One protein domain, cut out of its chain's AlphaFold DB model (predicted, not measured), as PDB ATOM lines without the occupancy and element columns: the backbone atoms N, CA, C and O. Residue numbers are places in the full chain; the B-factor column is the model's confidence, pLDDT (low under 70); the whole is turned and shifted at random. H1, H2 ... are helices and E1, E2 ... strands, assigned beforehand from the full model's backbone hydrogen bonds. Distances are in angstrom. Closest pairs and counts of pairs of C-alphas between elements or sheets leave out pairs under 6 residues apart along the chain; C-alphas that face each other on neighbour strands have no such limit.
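AT A GLANCE: This is residues 25 to 190 of the 215 residues of the protein "PEP-CTERM protein-sorting domain-containing protein" of Nitrosomonas ureae (UniProt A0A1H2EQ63). Two antiparallel sheets lie face to face as a sandwich, one of six strands and one of five, their strands crossed at 74 degrees. The small hairpin E2 and E3 lies beside E11 at one edge of the six-strand sheet, and one short helix, H1, lies near E5 of one sheet and E8 of the other. The 166 printed residues hold thirteen named strands and one named helix, in the order E1 to E6, H1, E7 to E13, with sheet orders E11 E10 E9 E8 E7 E13 and E6 E5 E4 E1 E12. The class is mostly strand, and the whole is compact, with a radius of gyration of the C-alphas of 16.7 A and a flat outline of 52 by 50 by 24 A.

IN THESE COORDINATES: E1, residues 25 to 29, begins at C-alpha 25 (180.251, 187.206, 82.841). E2, residues 33 to 36, E3, 42 to 46, E4, 50 to 55, E5, 62 to 69 and 21.1 A long, and E6, 73 to 76, come next. H1, residues 77 to 85, follows with no residue between. E7, residues 92 to 98, is 20.3 A long; E8, 104 to 115, is 30.7 A long and begins at C-alpha 104 (187.830, 196.269, 80.181); E9, 124 to 131, is 23.6 A long. E10, residues 144 to 149, E11, 157 to 161, E12, 166 to 169, and E13, 177 to 182, complete the row, ending at C-alpha 182 (179.512, 196.400, 99.486).

HOW THE PARTS SIT: In the five-strand sheet E4 and E1 are antiparallel, with N 28 and O 51 2.9 A apart, within hydrogen-bond range. E4, E5 and E6 form a meander, each strand the antiparallel neighbour of the one before. E7 to E11 form another, in the twisted six-strand sheet; there N 111 of E8 and O 128 of E9 are 2.9 A apart, within hydrogen-bond range. The closest C-alphas of E2 and E11 are those of Ser 35 and Gly 159, 4.3 A apart. H1 is on both sheets: it is only just at the level of the six-strand sheet, with a height of 3.8 A, and has a height of 5.6 A over the five-strand sheet. Every O i to N i+4 pair in H1 is within hydrogen-bond range.

THE WHOLE: The two farthest C-alphas are those of Asn 41 and Ile 190, 51.7 A apart. The printed part has no cut, and its one long link is E9 to E10, 12 residues. The mean pLDDT of the printed part is 82.2, with 31 residues under 70, among them 116 to 123, 134 to 141 and 183 to 190.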
ATOM      1  N   ILE A  25     179.186 187.721  81.990       95.88
ATOM      2  CA  ILE A  25     180.251 187.206  82.841       95.88
ATOM      3  C   ILE A  25     181.541 187.917  82.467       95.88
ATOM      4  O   ILE A  25     181.968 187.861  81.313       95.88
ATOM      5  N   PHE A  26     182.156 188.553  83.455       97.00
ATOM      6  CA  PHE A  26     183.518 189.055  83.388       97.00
ATOM      7  C   PHE A  26     184.414 188.086  84.149       97.00
ATOM      8  O   PHE A  26     184.208 187.848  85.339       97.00
ATOM      9  N   THR A  27     185.415 187.551  83.466       97.56
ATOM     10  CA  THR A  27     186.432 186.681  84.049       97.56
ATOM     11  C   THR A  27     187.770 187.395  84.009       97.56
ATOM     12  O   THR A  27     188.150 187.927  82.968       97.56
ATOM     13  N   TYR A  28     188.490 187.371  85.120       97.06
ATOM     14  CA  TYR A  28     189.857 187.861  85.220       97.06
ATOM     15  C   TYR A  28     190.786 186.734  85.638       97.06
ATOM     16  O   TYR A  28     190.463 185.970  86.549       97.06
ATOM     17  N   GLU A  29     191.954 186.670  85.016       96.75
ATOM     18  CA  GLU A  29     193.051 185.814  85.450       96.75
ATOM     19  C   GLU A  29     194.324 186.652  85.532       96.75
ATOM     20  O   GLU A  29     194.779 187.203  84.527       96.75
ATOM     21  N   SER A  30     194.881 186.787  86.739       94.88
ATOM     22  CA  SER A  30     196.123 187.528  86.950       94.88
ATOM     23  C   SER A  30     197.317 186.809  86.318       94.88
ATOM     24  O   SER A  30     197.272 185.630  85.976       94.88
ATOM     25  N   ASN A  31     198.451 187.499  86.238       93.25
ATOM     26  CA  ASN A  31     199.716 186.807  85.997       93.25
ATOM     27  C   ASN A  31     200.150 186.011  87.240       93.25
ATOM     28  O   ASN A  31     199.576 186.154  88.326       93.25
ATOM     29  N   GLN A  32     201.201 185.199  87.086       92.12
ATOM     30  CA  GLN A  32     201.876 184.551  88.209       92.12
ATOM     31  C   GLN A  32     202.256 185.592  89.269       92.12
ATOM     32  O   GLN A  32     202.880 186.610  88.958       92.12
ATOM     33  N   LEU A  33     201.912 185.310  90.521       92.38
ATOM     34  CA  LEU A  33     202.208 186.188  91.642       92.38
ATOM     35  C   LEU A  33     203.571 185.824  92.228       92.38
ATOM     36  O   LEU A  33     203.906 184.650  92.403       92.38
ATOM     37  N   LEU A  34     204.359 186.841  92.552       92.00
ATOM     38  CA  LEU A  34     205.689 186.707  93.130       92.00
ATOM     39  C   LEU A  34     205.674 187.276  94.539       92.00
ATOM     40  O   LEU A  34     205.131 188.355  94.762       92.00
ATOM     41  N   SER A  35     206.304 186.599  95.489       90.44
ATOM     42  CA  SER A  35     206.575 187.200  96.796       90.44
ATOM     43  C   SER A  35     207.957 187.821  96.861       90.44
ATOM     44  O   SER A  35     208.852 187.527  96.062       90.44
ATOM     45  N   LYS A  36     208.133 188.705  97.839       84.38
ATOM     46  CA  LYS A  36     209.442 189.173  98.275       84.38
ATOM     47  C   LYS A  36     209.564 189.004  99.776       84.38
ATOM     48  O   LYS A  36     208.587 189.198 100.494       84.38
ATOM     49  N   ASP A  37     210.762 188.673 100.235       78.94
ATOM     50  CA  ASP A  37     211.075 188.746 101.659       78.94
ATOM     51  C   ASP A  37     211.207 190.210 102.129       78.94
ATOM     52  O   ASP A  37     211.141 191.160 101.341       78.94
ATOM     53  N   ALA A  38     211.429 190.405 103.431       70.69
ATOM     54  CA  ALA A  38     211.604 191.732 104.029       70.69
ATOM     55  C   ALA A  38     212.807 192.525 103.470       70.69
ATOM     56  O   ALA A  38     212.885 193.737 103.660       70.69
ATOM     57  N   LEU A  39     213.746 191.855 102.796       76.75
ATOM     58  CA  LEU A  39     214.929 192.448 102.169       76.75
ATOM     59  C   LEU A  39     214.731 192.675 100.660       76.75
ATOM     60  O   LEU A  39     215.620 193.205  99.994       76.75
ATOM     61  N   GLY A  40     213.566 192.311 100.121       78.06
ATOM     62  CA  GLY A  40     213.222 192.449  98.713       78.06
ATOM     63  C   GLY A  40     213.737 191.320  97.818       78.06
ATOM     64  O   GLY A  40     213.604 191.432  96.594       78.06
ATOM     65  N   ASN A  41     214.305 190.252  98.387       84.06
ATOM     66  CA  ASN A  41     214.737 189.094  97.612       84.06
ATOM     67  C   ASN A  41     213.516 188.323  97.095       84.06
ATOM     68  O   ASN A  41     212.501 188.265  97.794       84.06
ATOM     69  N   PRO A  42     213.600 187.710  95.899       85.44
ATOM     70  CA  PRO A  42     212.526 186.873  95.376       85.44
ATOM     71  C   PRO A  42     212.183 185.736  96.346       85.44
ATOM     72  O   PRO A  42     213.062 184.970  96.742       85.44
ATOM     73  N   GLY A  43     210.911 185.643  96.723       86.00
ATOM     74  CA  GLY A  43     210.353 184.536  97.493       86.00
ATOM     75  C   GLY A  43     209.666 183.497  96.592       86.00
ATOM     76  O   GLY A  43     209.897 183.487  95.380       86.00
ATOM     77  N   PRO A  44     208.832 182.601  97.156       88.44
ATOM     78  CA  PRO A  44     208.051 181.651  96.372       88.44
ATOM     79  C   PRO A  44     207.109 182.326  95.366       88.44
ATOM     80  O   PRO A  44     206.660 183.465  95.544       88.44
ATOM     81  N   ASN A  45     206.794 181.561  94.321       91.94
ATOM     82  CA  ASN A  45     205.758 181.883  93.352       91.94
ATOM     83  C   ASN A  45     204.413 181.369  93.869       91.94
ATOM     84  O   ASN A  45     204.333 180.244  94.358       91.94
ATOM     85  N   TYR A  46     203.369 182.165  93.679       92.19
ATOM     86  CA  TYR A  46     201.997 181.834  94.046       92.19
ATOM     87  C   TYR A  46     201.125 181.798  92.804       92.19
ATOM     88  O   TYR A  46     201.345 182.577  91.867       92.19
ATOM     89  N   SER A  47     200.144 180.901  92.792       92.25
ATOM     90  CA  SER A  47     199.208 180.785  91.673       92.25
ATOM     91  C   SER A  47     198.487 182.106  91.395       92.25
ATOM     92  O   SER A  47     198.274 182.883  92.335       92.25
ATOM     93  N   PRO A  48     198.083 182.350  90.135       94.31
ATOM     94  CA  PRO A  48     197.246 183.484  89.774       94.31
ATOM     95  C   PRO A  48     195.985 183.634  90.629       94.31
ATOM     96  O   PRO A  48     195.430 182.658  91.142       94.31
ATOM     97  N   ILE A  49     195.512 184.872  90.727       94.44
ATOM     98  CA  ILE A  49     194.168 185.199  91.186       94.44
ATOM     99  C   ILE A  49     193.223 185.018  90.001       94.44
ATOM    100  O   ILE A  49     193.431 185.610  88.940       94.44
ATOM    101  N   SER A  50     192.159 184.251  90.198       96.44
ATOM    102  CA  SER A  50     191.043 184.161  89.259       96.44
ATOM    103  C   SER A  50     189.827 184.858  89.851       96.44
ATOM    104  O   SER A  50     189.519 184.671  91.028       96.44
ATOM    105  N   MET A  51     189.130 185.663  89.055       97.00
ATOM    106  CA  MET A  51     187.919 186.361  89.484       97.00
ATOM    107  C   MET A  51     186.813 186.157  88.467       97.00
ATOM    108  O   MET A  51     187.068 186.130  87.263       97.00
ATOM    109  N   ILE A  52     185.587 186.032  88.954       97.19
ATOM    110  CA  ILE A  52     184.390 185.909  88.132       97.19
ATOM    111  C   ILE A  52     183.362 186.889  88.680       97.19
ATOM    112  O   ILE A  52     183.076 186.877  89.875       97.19
ATOM    113  N   PHE A  53     182.797 187.714  87.805       96.31
ATOM    114  CA  PHE A  53     181.705 188.632  88.115       96.31
ATOM    115  C   PHE A  53     180.565 188.380  87.140       96.31
ATOM    116  O   PHE A  53     180.749 188.454  85.926       96.31
ATOM    117  N   GLU A  54     179.394 188.069  87.676       95.69
ATOM    118  CA  GLU A  54     178.193 187.756  86.917       95.69
ATOM    119  C   GLU A  54     177.170 188.872  87.104       95.69
ATOM    120  O   GLU A  54     176.750 189.164  88.223       95.69
ATOM    121  N   PHE A  55     176.756 189.482  86.002       93.94
ATOM    122  CA  PHE A  55     175.791 190.570  85.964       93.94
ATOM    123  C   PHE A  55     174.498 190.129  85.293       93.94
ATOM    124  O   PHE A  55     174.494 189.240  84.436       93.94
ATOM    125  N   THR A  56     173.407 190.806  85.644       91.31
ATOM    126  CA  THR A  56     172.163 190.754  84.875       91.31
ATOM    127  C   THR A  56     172.419 191.139  83.423       91.31
ATOM    128  O   THR A  56     173.329 191.907  83.106       91.31
ATOM    129  N   ASP A  57     171.603 190.606  82.525       86.94
ATOM    130  CA  ASP A  57     171.612 190.929  81.097       86.94
ATOM    131  C   ASP A  57     171.446 192.427  80.808       86.94
ATOM    132  O   ASP A  57     172.028 192.962  79.863       86.94
ATOM    133  N   ASP A  58     170.663 193.111  81.642       84.31
ATOM    134  CA  ASP A  58     170.439 194.550  81.586       84.31
ATOM    135  C   ASP A  58     171.602 195.364  82.169       84.31
ATOM    136  O   ASP A  58     171.627 196.585  82.001       84.31
ATOM    137  N   ARG A  59     172.585 194.686  82.781       83.00
ATOM    138  CA  ARG A  59     173.841 195.239  83.318       83.00
ATOM    139  C   ARG A  59     173.659 196.117  84.543       83.00
ATOM    140  O   ARG A  59     174.597 196.787  84.966       83.00
ATOM    141  N   SER A  60     172.462 196.124  85.115       83.56
ATOM    142  CA  SER A  60     172.142 196.967  86.260       83.56
ATOM    143  C   SER A  60     172.672 196.400  87.573       83.56
ATOM    144  O   SER A  60     172.929 197.160  88.507       83.56
ATOM    145  N   THR A  61     172.826 195.076  87.661       89.12
ATOM    146  CA  THR A  61     172.991 194.390  88.943       89.12
ATOM    147  C   THR A  61     174.075 193.323  88.871       89.12
ATOM    148  O   THR A  61     174.067 192.470  87.985       89.12
ATOM    149  N   LEU A  62     174.988 193.340  89.846       92.06
ATOM    150  CA  LEU A  62     175.902 192.231  90.111       92.06
ATOM    151  C   LEU A  62     175.122 191.107  90.806       92.06
ATOM    152  O   LEU A  62     174.690 191.263  91.948       92.06
ATOM    153  N   ILE A  63     174.925 189.995  90.101       92.38
ATOM    154  CA  ILE A  63     174.183 188.822  90.575       92.38
ATOM    155  C   ILE A  63     175.057 187.983  91.491       92.38
ATOM    156  O   ILE A  63     174.594 187.563  92.546       92.38
ATOM    157  N   ASN A  64     176.289 187.714  91.057       93.31
ATOM    158  CA  ASN A  64     177.206 186.817  91.740       93.31
ATOM    159  C   ASN A  64     178.655 187.215  91.479       93.31
ATOM    160  O   ASN A  64     178.974 187.838  90.466       93.31
ATOM    161  N   TRP A  65     179.542 186.844  92.393       93.94
ATOM    162  CA  TRP A  65     180.972 186.981  92.186       93.94
ATOM    163  C   TRP A  65     181.768 185.967  93.004       93.94
ATOM    164  O   TRP A  65     181.338 185.490  94.061       93.94
ATOM    165  N   SER A  66     182.963 185.661  92.513       94.44
ATOM    166  CA  SER A  66     183.961 184.895  93.242       94.44
ATOM    167  C   SER A  66     185.368 185.385  92.931       94.44
ATOM    168  O   SER A  66     185.654 185.882  91.842       94.44
ATOM    169  N   ILE A  67     186.252 185.247  93.913       94.31
ATOM    170  CA  ILE A  67     187.688 185.484  93.788       94.31
ATOM    171  C   ILE A  67     188.385 184.270  94.380       94.31
ATOM    172  O   ILE A  67     188.090 183.872  95.505       94.31
ATOM    173  N   SER A  68     189.296 183.664  93.636       91.94
ATOM    174  CA  SER A  68     189.986 182.451  94.055       91.94
ATOM    175  C   SER A  68     191.474 182.530  93.801       91.94
ATOM    176  O   SER A  68     191.916 183.086  92.798       91.94
ATOM    177  N   GLN A  69     192.232 181.891  94.679       91.06
ATOM    178  CA  GLN A  69     193.657 181.665  94.519       91.06
ATOM    179  C   GLN A  69     193.980 180.321  95.193       91.06
ATOM    180  O   GLN A  69     193.420 180.004  96.241       91.06
ATOM    181  N   SER A  70     194.810 179.476  94.571       86.81
ATOM    182  CA  SER A  70     194.920 178.061  94.982       86.81
ATOM    183  C   SER A  70     195.407 177.848  96.414       86.81
ATOM    184  O   SER A  70     195.040 176.853  97.032       86.81
ATOM    185  N   ASP A  71     196.224 178.762  96.926       81.31
ATOM    186  CA  ASP A  71     196.881 178.648  98.229       81.31
ATOM    187  C   ASP A  71     195.996 179.193  99.364       81.31
ATOM    188  O   ASP A  71     196.113 178.775 100.511       81.31
ATOM    189  N   THR A  72     195.064 180.093  99.045       80.06
ATOM    190  CA  THR A  72     194.187 180.773 100.020       80.06
ATOM    191  C   THR A  72     192.704 180.406  99.885       80.06
ATOM    192  O   THR A  72     191.878 180.750 100.737       80.06
ATOM    193  N   GLY A  73     192.356 179.658  98.838       85.56
ATOM    194  CA  GLY A  73     191.011 179.183  98.552       85.56
ATOM    195  C   GLY A  73     190.165 180.180  97.760       85.56
ATOM    196  O   GLY A  73     190.657 181.103  97.116       85.56
ATOM    197  N   THR A  74     188.853 179.951  97.774       89.19
ATOM    198  CA  THR A  74     187.870 180.794  97.076       89.19
ATOM    199  C   THR A  74     187.077 181.614  98.079       89.19
ATOM    200  O   THR A  74     186.663 181.100  99.118       89.19
ATOM    201  N   LEU A  75     186.877 182.888  97.774       87.44
ATOM    202  CA  LEU A  75     185.898 183.761  98.391       87.44
ATOM    203  C   LEU A  75     184.731 183.939  97.424       87.44
ATOM    204  O   LEU A  75     184.930 184.335  96.277       87.44
ATOM    205  N   THR A  76     183.524 183.672  97.895       90.38
ATOM    206  CA  THR A  76     182.287 183.879  97.138       90.38
ATOM    207  C   THR A  76     181.475 185.032  97.718       90.38
ATOM    208  O   THR A  76     181.651 185.417  98.877       90.38
ATOM    209  N   GLN A  77     180.514 185.536  96.946       87.75
ATOM    210  CA  GLN A  77     179.515 186.471  97.463       87.75
ATOM    211  C   GLN A  77     178.775 185.922  98.692       87.75
ATOM    212  O   GLN A  77     178.493 186.670  99.626       87.75
ATOM    213  N   ALA A  78     178.478 184.620  98.727       86.06
ATOM    214  CA  ALA A  78     177.819 183.997  99.872       86.06
ATOM    215  C   ALA A  78     178.685 184.073 101.142       86.06
ATOM    216  O   ALA A  78     178.167 184.395 102.211       86.06
ATOM    217  N   ASP A  79     179.998 183.852 101.017       82.44
ATOM    218  CA  ASP A  79     180.940 183.984 102.136       82.44
ATOM    219  C   ASP A  79     181.007 185.429 102.648       82.44
ATOM    220  O   ASP A  79     181.015 185.664 103.856       82.44
ATOM    221  N   ALA A  80     181.026 186.404 101.734       80.50
ATOM    222  CA  ALA A  80     181.013 187.823 102.079       80.50
ATOM    223  C   ALA A  80     179.726 188.221 102.820       80.50
ATOM    224  O   ALA A  80     179.788 188.843 103.881       80.50
ATOM    225  N   ASN A  81     178.570 187.790 102.307       81.06
ATOM    226  CA  ASN A  81     177.271 188.021 102.938       81.06
ATOM    227  C   ASN A  81     177.199 187.378 104.334       81.06
ATOM    228  O   ASN A  81     176.622 187.955 105.256       81.06
ATOM    229  N   LEU A  82     177.801 186.196 104.514       79.88
ATOM    230  CA  LEU A  82     177.858 185.520 105.810       79.88
ATOM    231  C   LEU A  82     178.729 186.286 106.815       79.88
ATOM    232  O   LEU A  82     178.269 186.558 107.924       79.88
ATOM    233  N   GLN A  83     179.951 186.681 106.435       75.81
ATOM    234  CA  GLN A  83     180.854 187.463 107.300       75.81
ATOM    235  C   GLN A  83     180.176 188.735 107.805       75.81
ATOM    236  O   GLN A  83     180.233 189.079 108.985       75.81
ATOM    237  N   GLN A  84     179.445 189.388 106.919       74.81
ATOM    238  CA  GLN A  84     178.667 190.559 107.249       74.81
ATOM    239  C   GLN A  84     177.481 190.297 108.166       74.81
ATOM    240  O   GLN A  84     177.244 191.078 109.087       74.81
ATOM    241  N   SER A  85     176.742 189.207 107.953       72.31
ATOM    242  CA  SER A  85     175.671 188.813 108.874       72.31
ATOM    243  C   SER A  85     176.200 188.568 110.296       72.31
ATOM    244  O   SER A  85     175.479 188.801 111.263       72.31
ATOM    245  N   ASN A  86     177.488 188.224 110.420       71.88
ATOM    246  CA  ASN A  86     178.211 188.084 111.684       71.88
ATOM    247  C   ASN A  86     178.796 189.413 112.215       71.88
ATOM    248  O   ASN A  86     179.526 189.417 113.205       71.88
ATOM    249  N   GLY A  87     178.477 190.552 111.592       67.12
ATOM    250  CA  GLY A  87     178.889 191.890 112.031       67.12
ATOM    251  C   GLY A  87     180.289 192.318 111.581       67.12
ATOM    252  O   GLY A  87     180.799 193.335 112.059       67.12
ATOM    253  N   LEU A  88     180.923 191.574 110.671       67.75
ATOM    254  CA  LEU A  88     182.236 191.920 110.133       67.75
ATOM    255  C   LEU A  88     182.071 192.925 108.990       67.75
ATOM    256  O   LEU A  88     181.697 192.577 107.872       67.75
ATOM    257  N   ASN A  89     182.364 194.190 109.287       66.88
ATOM    258  CA  ASN A  89     182.262 195.285 108.327       66.88
ATOM    259  C   ASN A  89     183.633 195.580 107.718       66.88
ATOM    260  O   ASN A  89     184.386 196.402 108.242       66.88
ATOM    261  N   HIS A  90     183.950 194.925 106.603       69.62
ATOM    262  CA  HIS A  90     185.034 195.365 105.730       69.62
ATOM    263  C   HIS A  90     184.442 195.849 104.406       69.62
ATOM    264  O   HIS A  90     183.751 195.066 103.753       69.62
ATOM    265  N   PRO A  91     184.716 197.094 103.974       69.75
ATOM    266  CA  PRO A  91     184.278 197.556 102.666       69.75
ATOM    267  C   PRO A  91     184.876 196.648 101.598       69.75
ATOM    268  O   PRO A  91     186.099 196.536 101.494       69.75
ATOM    269  N   GLN A  92     184.024 195.997 100.815       82.94
ATOM    270  CA  GLN A  92     184.454 195.368  99.573       82.94
ATOM    271  C   GLN A  92     184.154 196.339  98.437       82.94
ATOM    272  O   GLN A  92     183.063 196.911  98.371       82.94
ATOM    273  N   LEU A  93     185.133 196.571  97.574       88.75
ATOM    274  CA  LEU A  93     185.013 197.473  96.437       88.75
ATOM    275  C   LEU A  93     185.162 196.655  95.164       88.75
ATOM    276  O   LEU A  93     186.143 195.934  95.010       88.75
ATOM    277  N   ILE A  94     184.190 196.774  94.267       91.62
ATOM    278  CA  ILE A  94     184.228 196.174  92.934       91.62
ATOM    279  C   ILE A  94     183.859 197.272  91.942       91.62
ATOM    280  O   ILE A  94     182.714 197.723  91.897       91.62
ATOM    281  N   ARG A  95     184.835 197.699  91.148       92.81
ATOM    282  CA  ARG A  95     184.670 198.618  90.023       92.81
ATOM    283  C   ARG A  95     185.177 197.956  88.752       92.81
ATOM    284  O   ARG A  95     186.295 197.440  88.754       92.81
ATOM    285  N   ILE A  96     184.379 198.009  87.692       94.00
ATOM    286  CA  ILE A  96     184.743 197.548  86.351       94.00
ATOM    287  C   ILE A  96     184.224 198.572  85.344       94.00
ATOM    288  O   ILE A  96     183.047 198.933  85.365       94.00
ATOM    289  N   ASP A  97     185.112 199.007  84.463       93.56
ATOM    290  CA  ASP A  97     184.858 199.948  83.384       93.56
ATOM    291  C   ASP A  97     185.233 199.295  82.054       93.56
ATOM    292  O   ASP A  97     186.278 198.646  81.951       93.56
ATOM    293  N   THR A  98     184.422 199.487  81.016       94.56
ATOM    294  CA  THR A  98     184.784 199.110  79.647       94.56
ATOM    295  C   THR A  98     184.867 200.318  78.723       94.56
ATOM    296  O   THR A  98     184.259 201.361  78.957       94.56
ATOM    297  N   ASP A  99     185.666 200.196  77.666       93.25
ATOM    298  CA  ASP A  99     185.740 201.185  76.592       93.25
ATOM    299  C   ASP A  99     184.605 201.024  75.563       93.25
ATOM    300  O   ASP A  99     183.788 200.100  75.618       93.25
ATOM    301  N   SER A 100     184.578 201.906  74.563       94.56
ATOM    302  CA  SER A 100     183.609 201.863  73.460       94.56
ATOM    303  C   SER A 100     183.739 200.619  72.568       94.56
ATOM    304  O   SER A 100     182.857 200.332  71.761       94.56
ATOM    305  N   SER A 101     184.858 199.896  72.670       94.44
ATOM    306  CA  SER A 101     185.104 198.617  71.991       94.44
ATOM    307  C   SER A 101     184.738 197.421  72.875       94.44
ATOM    308  O   SER A 101     184.991 196.276  72.504       94.44
ATOM    309  N   GLY A 102     184.146 197.682  74.037       91.38
ATOM    310  CA  GLY A 102     183.712 196.696  75.001       91.38
ATOM    311  C   GLY A 102     184.824 195.935  75.701       91.38
ATOM    312  O   GLY A 102     184.534 194.905  76.299       91.38
ATOM    313  N   ASN A 103     186.069 196.410  75.654       92.06
ATOM    314  CA  ASN A 103     187.166 195.834  76.432       92.06
ATOM    315  C   ASN A 103     187.191 196.459  77.823       92.06
ATOM    316  O   ASN A 103     186.915 197.649  77.956       92.06
ATOM    317  N   VAL A 104     187.587 195.698  78.847       92.81
ATOM    318  CA  VAL A 104     187.830 196.269  80.181       92.81
ATOM    319  C   VAL A 104     188.968 197.288  80.086       92.81
ATOM    320  O   VAL A 104     190.086 196.943  79.703       92.81
ATOM    321  N   SER A 105     188.667 198.541  80.415       91.50
ATOM    322  CA  SER A 105     189.573 199.686  80.288       91.50
ATOM    323  C   SER A 105     190.104 200.161  81.639       91.50
ATOM    324  O   SER A 105     191.217 200.683  81.716       91.50
ATOM    325  N   ASP A 106     189.338 199.947  82.710       91.56
ATOM    326  CA  ASP A 106     189.723 200.240  84.085       91.56
ATOM    327  C   ASP A 106     188.990 199.291  85.056       91.56
ATOM    328  O   ASP A 106     187.918 198.764  84.765       91.56
ATOM    329  N   TRP A 107     189.598 199.011  86.205       93.25
ATOM    330  CA  TRP A 107     189.005 198.227  87.281       93.25
ATOM    331  C   TRP A 107     189.680 198.543  88.612       93.25
ATOM    332  O   TRP A 107     190.835 198.977  88.679       93.25
ATOM    333  N   SER A 108     188.950 198.293  89.690       91.88
ATOM    334  CA  SER A 108     189.470 198.313  91.051       91.88
ATOM    335  C   SER A 108     188.674 197.322  91.884       91.88
ATOM    336  O   SER A 108     187.455 197.407  91.961       91.88
ATOM    337  N   ILE A 109     189.357 196.347  92.462       92.38
ATOM    338  CA  ILE A 109     188.772 195.227  93.188       92.38
ATOM    339  C   ILE A 109     189.531 195.121  94.501       92.38
ATOM    340  O   ILE A 109     190.742 194.933  94.500       92.38
ATOM    341  N   SER A 110     188.838 195.261  95.621       90.25
ATOM    342  CA  SER A 110     189.402 195.142  96.965       90.25
ATOM    343  C   SER A 110     188.438 194.329  97.804       90.25
ATOM    344  O   SER A 110     187.302 194.748  98.031       90.25
ATOM    345  N   VAL A 111     188.871 193.143  98.223       88.06
ATOM    346  CA  VAL A 111     188.011 192.206  98.936       88.06
ATOM    347  C   VAL A 111     188.793 191.521 100.050       88.06
ATOM    348  O   VAL A 111     189.883 190.997  99.834       88.06
ATOM    349  N   LEU A 112     188.223 191.518 101.255       84.81
ATOM    350  CA  LEU A 112     188.750 190.798 102.409       84.81
ATOM    351  C   LEU A 112     187.882 189.565 102.681       84.81
ATOM    352  O   LEU A 112     186.659 189.672 102.750       84.81
ATOM    353  N   LYS A 113     188.528 188.415 102.878       81.75
ATOM    354  CA  LYS A 113     187.949 187.202 103.452       81.75
ATOM    355  C   LYS A 113     188.492 187.011 104.858       81.75
ATOM    356  O   LYS A 113     189.701 186.891 105.035       81.75
ATOM    357  N   LEU A 114     187.614 186.879 105.839       77.12
ATOM    358  CA  LEU A 114     187.984 186.360 107.149       77.12
ATOM    359  C   LEU A 114     187.847 184.833 107.142       77.12
ATOM    360  O   LEU A 114     186.794 184.281 106.824       77.12
ATOM    361  N   LEU A 115     188.948 184.153 107.433       72.38
ATOM    362  CA  LEU A 115     189.014 182.715 107.651       72.38
ATOM    363  C   LEU A 115     188.801 182.488 109.153       72.38
ATOM    364  O   LEU A 115     189.749 182.488 109.941       72.38
ATOM    365  N   GLU A 116     187.542 182.370 109.574       64.12
ATOM    366  CA  GLU A 116     187.233 181.937 110.937       64.12
ATOM    367  C   GLU A 116     187.422 180.423 111.053       64.12
ATOM    368  O   GLU A 116     186.555 179.643 110.663       64.12
ATOM    369  N   GLU A 117     188.518 179.994 111.674       50.84
ATOM    370  CA  GLU A 117     188.513 178.737 112.420       50.84
ATOM    371  C   GLU A 117     188.166 179.056 113.877       50.84
ATOM    372  O   GLU A 117     189.020 179.338 114.709       50.84
ATOM    373  N   ASN A 118     186.860 179.096 114.145       41.81
ATOM    374  CA  ASN A 118     186.228 178.822 115.435       41.81
ATOM    375  C   ASN A 118     187.030 179.225 116.701       41.81
ATOM    376  O   ASN A 118     187.786 178.432 117.245       41.81
ATOM    377  N   THR A 119     186.800 180.441 117.209       48.84
ATOM    378  CA  THR A 119     186.974 180.874 118.621       48.84
ATOM    379  C   THR A 119     188.279 180.563 119.394       48.84
ATOM    380  O   THR A 119     188.347 180.860 120.588       48.84
ATOM    381  N   SER A 120     189.367 180.095 118.771       49.19
ATOM    382  CA  SER A 120     190.661 179.900 119.450       49.19
ATOM    383  C   SER A 120     191.856 180.291 118.576       49.19
ATOM    384  O   SER A 120     192.171 179.588 117.627       49.19
ATOM    385  N   SER A 121     192.513 181.406 118.919       51.34
ATOM    386  CA  SER A 121     193.896 181.823 118.576       51.34
ATOM    387  C   SER A 121     194.431 181.771 117.126       51.34
ATOM    388  O   SER A 121     195.530 182.275 116.922       51.34
ATOM    389  N   ASN A 122     193.704 181.241 116.138       55.16
ATOM    390  CA  ASN A 122     194.187 180.975 114.770       55.16
ATOM    391  C   ASN A 122     193.289 181.604 113.691       55.16
ATOM    392  O   ASN A 122     193.118 181.053 112.608       55.16
ATOM    393  N   ALA A 123     192.640 182.727 113.987       63.97
ATOM    394  CA  ALA A 123     191.839 183.404 112.977       63.97
ATOM    395  C   ALA A 123     192.771 184.006 111.905       63.97
ATOM    396  O   ALA A 123     193.736 184.695 112.232       63.97
ATOM    397  N   HIS A 124     192.485 183.759 110.628       74.50
ATOM    398  CA  HIS A 124     193.277 184.275 109.510       74.50
ATOM    399  C   HIS A 124     192.440 185.229 108.654       74.50
ATOM    400  O   HIS A 124     191.211 185.179 108.659       74.50
ATOM    401  N   ALA A 125     193.092 186.106 107.897       81.94
ATOM    402  CA  ALA A 125     192.421 186.955 106.920       81.94
ATOM    403  C   ALA A 125     193.163 186.909 105.588       81.94
ATOM    404  O   ALA A 125     194.385 186.998 105.561       81.94
ATOM    405  N   VAL A 126     192.432 186.795 104.488       86.75
ATOM    406  CA  VAL A 126     192.978 186.870 103.133       86.75
ATOM    407  C   VAL A 126     192.462 188.140 102.495       86.75
ATOM    408  O   VAL A 126     191.257 188.357 102.408       86.75
ATOM    409  N   TYR A 127     193.376 188.976 102.041       88.12
ATOM    410  CA  TYR A 127     193.071 190.203 101.335       88.12
ATOM    411  C   TYR A 127     193.455 190.052  99.869       88.12
ATOM    412  O   TYR A 127     194.609 189.755  99.563       88.12
ATOM    413  N   PHE A 128     192.492 190.269  98.978       90.25
ATOM    414  CA  PHE A 128     192.694 190.347  97.537       90.25
ATOM    415  C   PHE A 128     192.554 191.794  97.088       90.25
ATOM    416  O   PHE A 128     191.588 192.478  97.432       90.25
ATOM    417  N   HIS A 129     193.507 192.252  96.289       89.75
ATOM    418  CA  HIS A 129     193.487 193.582  95.709       89.75
ATOM    419  C   HIS A 129     193.961 193.518  94.261       89.75
ATOM    420  O   HIS A 129     195.040 193.001  93.988       89.75
ATOM    421  N   SER A 130     193.159 194.036  93.335       91.00
ATOM    422  CA  SER A 130     193.524 194.160  91.927       91.00
ATOM    423  C   SER A 130     193.045 195.484  91.352       91.00
ATOM    424  O   SER A 130     191.937 195.925  91.647       91.00
ATOM    425  N   TYR A 131     193.863 196.146  90.541       90.00
ATOM    426  CA  TYR A 131     193.488 197.391  89.873       90.00
ATOM    427  C   TYR A 131     194.227 197.562  88.548       90.00
ATOM    428  O   TYR A 131     195.321 197.032  88.338       90.00
ATOM    429  N   SER A 132     193.613 198.332  87.650       83.81
ATOM    430  CA  SER A 132     194.101 198.459  86.279       83.81
ATOM    431  C   SER A 132     195.463 199.141  86.188       83.81
ATOM    432  O   SER A 132     196.298 198.707  85.404       83.81
ATOM    433  N   ASP A 133     195.688 200.213  86.953       70.31
ATOM    434  CA  ASP A 133     196.775 201.208  86.803       70.31
ATOM    435  C   ASP A 133     197.165 201.544  85.343       70.31
ATOM    436  O   ASP A 133     198.201 202.159  85.085       70.31
ATOM    437  N   LEU A 134     196.308 201.202  84.370       60.47
ATOM    438  CA  LEU A 134     196.563 201.328  82.935       60.47
ATOM    439  C   LEU A 134     196.714 202.805  82.545       60.47
ATOM    440  O   LEU A 134     197.299 203.136  81.516       60.47
ATOM    441  N   THR A 135     196.209 203.701  83.394       52.75
ATOM    442  CA  THR A 135     196.166 205.148  83.189       52.75
ATOM    443  C   THR A 135     197.314 205.913  83.854       52.75
ATOM    444  O   THR A 135     197.428 207.121  83.624       52.75
ATOM    445  N   ARG A 136     198.205 205.274  84.634       56.00
ATOM    446  CA  ARG A 136     199.386 205.943  85.225       56.00
ATOM    447  C   ARG A 136     200.704 205.297  84.789       56.00
ATOM    448  O   ARG A 136     201.300 204.510  85.523       56.00
ATOM    449  N   PRO A 137     201.241 205.706  83.627       48.31
ATOM    450  CA  PRO A 137     202.570 205.292  83.200       48.31
ATOM    451  C   PRO A 137     203.633 205.690  84.238       48.31
ATOM    452  O   PRO A 137     203.709 206.849  84.645       48.31
ATOM    453  N   GLY A 138     204.493 204.746  84.634       50.56
ATOM    454  CA  GLY A 138     205.709 205.031  85.409       50.56
ATOM    455  C   GLY A 138     205.608 204.878  86.929       50.56
ATOM    456  O   GLY A 138     206.600 205.117  87.620       50.56
ATOM    457  N   VAL A 139     204.468 204.440  87.470       56.12
ATOM    458  CA  VAL A 139     204.369 204.058  88.886       56.12
ATOM    459  C   VAL A 139     204.600 202.549  88.991       56.12
ATOM    460  O   VAL A 139     203.837 201.758  88.459       56.12
ATOM    461  N   ASN A 140     205.688 202.136  89.648       53.72
ATOM    462  CA  ASN A 140     205.973 200.728  89.962       53.72
ATOM    463  C   ASN A 140     205.032 200.254  91.078       53.72
ATOM    464  O   ASN A 140     205.474 200.070  92.214       53.72
ATOM    465  N   ARG A 141     203.737 200.135  90.793       67.75
ATOM    466  CA  ARG A 141     202.792 199.550  91.735       67.75
ATOM    467  C   ARG A 141     202.436 198.139  91.308       67.75
ATOM    468  O   ARG A 141     202.567 197.770  90.145       67.75
ATOM    469  N   ASP A 142     202.057 197.350  92.292       75.75
ATOM    470  CA  ASP A 142     201.672 195.973  92.082       75.75
ATOM    471  C   ASP A 142     200.178 195.930  91.744       75.75
ATOM    472  O   ASP A 142     199.353 196.238  92.604       75.75
ATOM    473  N   ASN A 143     199.849 195.624  90.487       82.75
ATOM    474  CA  ASN A 143     198.490 195.572  89.947       82.75
ATOM    475  C   ASN A 143     197.620 194.539  90.639       82.75
ATOM    476  O   ASN A 143     196.460 194.819  90.898       82.75
ATOM    477  N   ASP A 144     198.187 193.371  90.921       88.88
ATOM    478  CA  ASP A 144     197.504 192.272  91.587       88.88
ATOM    479  C   ASP A 144     198.262 191.933  92.852       88.88
ATOM    480  O   ASP A 144     199.478 191.757  92.817       88.88
ATOM    481  N   VAL A 145     197.552 191.832  93.964       89.06
ATOM    482  CA  VAL A 145     198.112 191.526  95.273       89.06
ATOM    483  C   VAL A 145     197.168 190.576  95.985       89.06
ATOM    484  O   VAL A 145     195.958 190.803  96.051       89.06
ATOM    485  N   PHE A 146     197.742 189.545  96.590       90.12
ATOM    486  CA  PHE A 146     197.094 188.841  97.682       90.12
ATOM    487  C   PHE A 146     197.943 188.969  98.947       90.12
ATOM    488  O   PHE A 146     199.167 189.127  98.897       90.12
ATOM    489  N   SER A 147     197.300 188.919 100.104       87.62
ATOM    490  CA  SER A 147     197.982 188.924 101.395       87.62
ATOM    491  C   SER A 147     197.216 188.085 102.406       87.62
ATOM    492  O   SER A 147     196.027 188.303 102.621       87.62
ATOM    493  N   LEU A 148     197.904 187.136 103.032       86.31
ATOM    494  CA  LEU A 148     197.408 186.331 104.139       86.31
ATOM    495  C   LEU A 148     197.930 186.921 105.451       86.31
ATOM    496  O   LEU A 148     199.138 187.033 105.661       86.31
ATOM    497  N   TYR A 149     197.020 187.266 106.350       82.25
ATOM    498  CA  TYR A 149     197.303 187.805 107.673       82.25
ATOM    499  C   TYR A 149     196.925 186.802 108.757       82.25
ATOM    500  O   TYR A 149     195.907 186.115 108.664       82.25
ATOM    501  N   ASN A 150     197.715 186.786 109.827       81.56
ATOM    502  CA  ASN A 150     197.417 186.082 111.072       81.56
ATOM    503  C   ASN A 150     197.328 187.087 112.239       81.56
ATOM    504  O   ASN A 150     198.128 187.041 113.170       81.56
ATOM    505  N   PHE A 151     196.463 188.106 112.098       67.75
ATOM    506  CA  PHE A 151     196.320 189.278 112.994       67.75
ATOM    507  C   PHE A 151     197.621 190.016 113.375       67.75
ATOM    508  O   PHE A 151     197.633 190.873 114.259       67.75
ATOM    509  N   THR A 152     198.719 189.745 112.677       67.56
ATOM    510  CA  THR A 152     199.950 190.520 112.737       67.56
ATOM    511  C   THR A 152     199.852 191.734 111.813       67.56
ATOM    512  O   THR A 152     199.193 191.667 110.775       67.56
ATOM    513  N   PRO A 153     200.537 192.848 112.133       71.56
ATOM    514  CA  PRO A 153     200.552 194.027 111.268       71.56
ATOM    515  C   PRO A 153     201.231 193.766 109.911       71.56
ATOM    516  O   PRO A 153     201.022 194.518 108.964       71.56
ATOM    517  N   SER A 154     202.032 192.702 109.809       78.06
ATOM    518  CA  SER A 154     202.628 192.221 108.563       78.06
ATOM    519  C   SER A 154     201.918 190.960 108.063       78.06
ATOM    520  O   SER A 154     201.576 190.106 108.890       78.06
ATOM    521  N   PRO A 155     201.744 190.794 106.741       79.88
ATOM    522  CA  PRO A 155     201.245 189.546 106.185       79.88
ATOM    523  C   PRO A 155     202.228 188.404 106.475       79.88
ATOM    524  O   PRO A 155     203.444 188.598 106.483       79.88
ATOM    525  N   THR A 156     201.690 187.216 106.734       84.38
ATOM    526  CA  THR A 156     202.460 185.970 106.835       84.38
ATOM    527  C   THR A 156     202.888 185.503 105.448       84.38
ATOM    528  O   THR A 156     204.009 185.036 105.272       84.38
ATOM    529  N   GLU A 157     202.014 185.694 104.460       86.69
ATOM    530  CA  GLU A 157     202.280 185.408 103.056       86.69
ATOM    531  C   GLU A 157     201.710 186.527 102.194       86.69
ATOM    532  O   GLU A 157     200.638 187.063 102.474       86.69
ATOM    533  N   SER A 158     202.421 186.891 101.136       89.19
ATOM    534  CA  SER A 158     201.940 187.884 100.183       89.19
ATOM    535  C   SER A 158     202.602 187.663  98.841       89.19
ATOM    536  O   SER A 158     203.826 187.541  98.776       89.19
ATOM    537  N   GLY A 159     201.814 187.685  97.781       90.50
ATOM    538  CA  GLY A 159     202.307 187.626  96.417       90.50
ATOM    539  C   GLY A 159     201.666 188.715  95.589       90.50
ATOM    540  O   GLY A 159     200.543 189.146  95.857       90.50
ATOM    541  N   TYR A 160     202.408 189.170  94.592       91.94
ATOM    542  CA  TYR A 160     201.989 190.284  93.777       91.94
ATOM    543  C   TYR A 160     202.463 190.164  92.326       91.94
ATOM    544  O   TYR A 160     203.453 189.493  92.026       91.94
ATOM    545  N   SER A 161     201.762 190.839  91.419       89.88
ATOM    546  CA  SER A 161     202.148 191.014  90.019       89.88
ATOM    547  C   SER A 161     202.116 192.493  89.655       89.88
ATOM    548  O   SER A 161     201.190 193.212  90.010       89.88
ATOM    549  N   LYS A 162     203.129 192.936  88.907       86.31
ATOM    550  CA  LYS A 162     203.245 194.302  88.366       86.31
ATOM    551  C   LYS A 162     202.618 194.490  86.993       86.31
ATOM    552  O   LYS A 162     202.614 195.594  86.470       86.31
ATOM    553  N   ASN A 163     202.219 193.396  86.360       85.25
ATOM    554  CA  ASN A 163     201.545 193.449  85.080       85.25
ATOM    555  C   ASN A 163     200.113 192.988  85.307       85.25
ATOM    556  O   ASN A 163     199.932 191.938  85.942       85.25
ATOM    557  N   PRO A 164     199.122 193.722  84.785       85.25
ATOM    558  CA  PRO A 164     197.748 193.275  84.852       85.25
ATOM    559  C   PRO A 164     197.586 191.946  84.116       85.25
ATOM    560  O   PRO A 164     198.289 191.651  83.142       85.25
ATOM    561  N   GLY A 165     196.664 191.142  84.621       91.06
ATOM    562  CA  GLY A 165     196.193 189.922  83.998       91.06
ATOM    563  C   GLY A 165     195.328 190.158  82.765       91.06
ATOM    564  O   GLY A 165     195.312 191.234  82.165       91.06
ATOM    565  N   VAL A 166     194.582 189.123  82.399       94.19
ATOM    566  CA  VAL A 166     193.713 189.118  81.223       94.19
ATOM    567  C   VAL A 166     192.255 189.115  81.656       94.19
ATOM    568  O   VAL A 166     191.834 188.281  82.456       94.19
ATOM    569  N   TRP A 167     191.477 190.029  81.077       95.94
ATOM    570  CA  TRP A 167     190.022 190.027  81.168       95.94
ATOM    571  C   TRP A 167     189.404 189.301  79.973       95.94
ATOM    572  O   TRP A 167     189.807 189.506  78.829       95.94
ATOM    573  N   THR A 168     188.385 188.490  80.235       96.31
ATOM    574  CA  THR A 168     187.507 187.883  79.230       96.31
ATOM    575  C   THR A 168     186.065 188.225  79.573       96.31
ATOM    576  O   THR A 168     185.673 188.144  80.734       96.31
ATOM    577  N   ILE A 169     185.266 188.594  78.573       94.31
ATOM    578  CA  ILE A 169     183.861 188.971  78.761       94.31
ATOM    579  C   ILE A 169     182.997 188.049  77.902       94.31
ATOM    580  O   ILE A 169     183.291 187.844  76.724       94.31
ATOM    581  N   SER A 170     181.934 187.479  78.475       93.94
ATOM    582  CA  SER A 170     181.058 186.530  77.767       93.94
ATOM    583  C   SER A 170     180.263 187.161  76.620       93.94
ATOM    584  O   SER A 170     179.784 186.453  75.734       93.94
ATOM    585  N   SER A 171     180.105 188.483  76.630       90.00
ATOM    586  CA  SER A 171     179.393 189.247  75.609       90.00
ATOM    587  C   SER A 171     179.995 190.644  75.452       90.00
ATOM    588  O   SER A 171     180.669 191.144  76.346       90.00
ATOM    589  N   PHE A 172     179.764 191.276  74.303       87.81
ATOM    590  CA  PHE A 172     180.266 192.618  74.007       87.81
ATOM    591  C   PHE A 172     179.597 193.678  74.895       87.81
ATOM    592  O   PHE A 172     178.370 193.788  74.888       87.81
ATOM    593  N   GLN A 173     180.398 194.471  75.616       87.44
ATOM    594  CA  GLN A 173     179.907 195.450  76.590       87.44
ATOM    595  C   GLN A 173     180.520 196.836  76.406       87.44
ATOM    596  O   GLN A 173     181.445 197.160  77.136       87.44
ATOM    597  N   PRO A 174     180.046 197.663  75.463       92.06
ATOM    598  CA  PRO A 174     180.610 198.989  75.239       92.06
ATOM    599  C   PRO A 174     180.176 199.969  76.334       92.06
ATOM    600  O   PRO A 174     179.011 199.957  76.740       92.06
ATOM    601  N   ASP A 175     181.102 200.829  76.761       92.25
ATOM    602  CA  ASP A 175     180.862 201.951  77.684       92.25
ATOM    603  C   ASP A 175     180.126 201.546  78.982       92.25
ATOM    604  O   ASP A 175     179.289 202.279  79.517       92.25
ATOM    605  N   PHE A 176     180.405 200.342  79.482       92.62
ATOM    606  CA  PHE A 176     179.848 199.819  80.722       92.62
ATOM    607  C   PHE A 176     180.620 200.385  81.914       92.62
ATOM    608  O   PHE A 176     181.847 200.355  81.948       92.62
ATOM    609  N   HIS A 177     179.877 200.869  82.908       93.19
ATOM    610  CA  HIS A 177     180.418 201.345  84.172       93.19
ATOM    611  C   HIS A 177     179.696 200.651  85.316       93.19
ATOM    612  O   HIS A 177     178.484 200.811  85.485       93.19
ATOM    613  N   PHE A 178     180.452 199.931  86.132       92.75
ATOM    614  CA  PHE A 178     179.960 199.364  87.371       92.75
ATOM    615  C   PHE A 178     180.840 199.779  88.534       92.75
ATOM    616  O   PHE A 178     182.065 199.697  88.467       92.75
ATOM    617  N   ASN A 179     180.198 200.190  89.623       91.25
ATOM    618  CA  ASN A 179     180.857 200.541  90.867       91.25
ATOM    619  C   ASN A 179     179.966 200.130  92.039       91.25
ATOM    620  O   ASN A 179     178.913 200.726  92.270       91.25
ATOM    621  N   ALA A 180     180.404 199.122  92.783       85.31
ATOM    622  CA  ALA A 180     179.780 198.698  94.021       85.31
ATOM    623  C   ALA A 180     180.760 198.846  95.180       85.31
ATOM    624  O   ALA A 180     181.873 198.318  95.164       85.31
ATOM    625  N   SER A 181     180.293 199.524  96.225       82.94
ATOM    626  CA  SER A 181     180.859 199.398  97.558       82.94
ATOM    627  C   SER A 181     179.900 198.551  98.378       82.94
ATOM    628  O   SER A 181     178.802 198.992  98.718       82.94
ATOM    629  N   LEU A 182     180.292 197.316  98.665       73.44
ATOM    630  CA  LEU A 182     179.512 196.400  99.486       73.44
ATOM    631  C   LEU A 182     179.806 196.720 100.957       73.44
ATOM    632  O   LEU A 182     180.532 196.014 101.648       73.44
ATOM    633  N   ASN A 183     179.258 197.850 101.405       64.75
ATOM    634  CA  ASN A 183     179.092 198.214 102.809       64.75
ATOM    635  C   ASN A 183     177.642 197.939 103.174       64.75
ATOM    636  O   ASN A 183     176.838 198.853 103.321       64.75
ATOM    637  N   TYR A 184     177.263 196.676 103.204       51.31
ATOM    638  CA  TYR A 184     175.919 196.330 103.638       51.31
ATOM    639  C   TYR A 184     175.822 196.705 105.116       51.31
ATOM    640  O   TYR A 184     176.566 196.228 105.977       51.31
ATOM    641  N   GLU A 185     174.951 197.671 105.368       47.09
ATOM    642  CA  GLU A 185     174.630 198.138 106.698       47.09
ATOM    643  C   GLU A 185     174.231 196.932 107.549       47.09
ATOM    644  O   GLU A 185     173.536 196.027 107.076       47.09
ATOM    645  N   SER A 186     174.709 196.911 108.797       44.00
ATOM    646  CA  SER A 186     174.301 195.928 109.799       44.00
ATOM    647  C   SER A 186     172.797 195.685 109.668       44.00
ATOM    648  O   SER A 186     172.049 196.668 109.739       44.00
ATOM    649  N   PRO A 187     172.311 194.431 109.550       49.50
ATOM    650  CA  PRO A 187     170.905 194.194 109.830       49.50
ATOM    651  C   PRO A 187     170.638 194.815 111.202       49.50
ATOM    652  O   PRO A 187     171.465 194.671 112.112       49.50
ATOM    653  N   SER A 188     169.558 195.589 111.347       50.03
ATOM    654  CA  SER A 188     169.189 196.111 112.664       50.03
ATOM    655  C   SER A 188     169.209 194.922 113.613       50.03
ATOM    656  O   SER A 188     168.535 193.936 113.308       50.03
ATOM    657  N   GLN A 189     170.007 194.962 114.684       53.16
ATOM    658  CA  GLN A 189     170.014 193.884 115.667       53.16
ATOM    659  C   GLN A 189     168.571 193.725 116.135       53.16
ATOM    660  O   GLN A 189     168.073 194.578 116.862       53.16
ATOM    661  N   ILE A 190     167.872 192.698 115.653       67.69
ATOM    662  CA  ILE A 190     166.574 192.315 116.183       67.69
ATOM    663  C   ILE A 190     166.943 191.536 117.440       67.69
ATOM    664  O   ILE A 190     167.529 190.459 117.303       67.69
TER     665      ILE A 190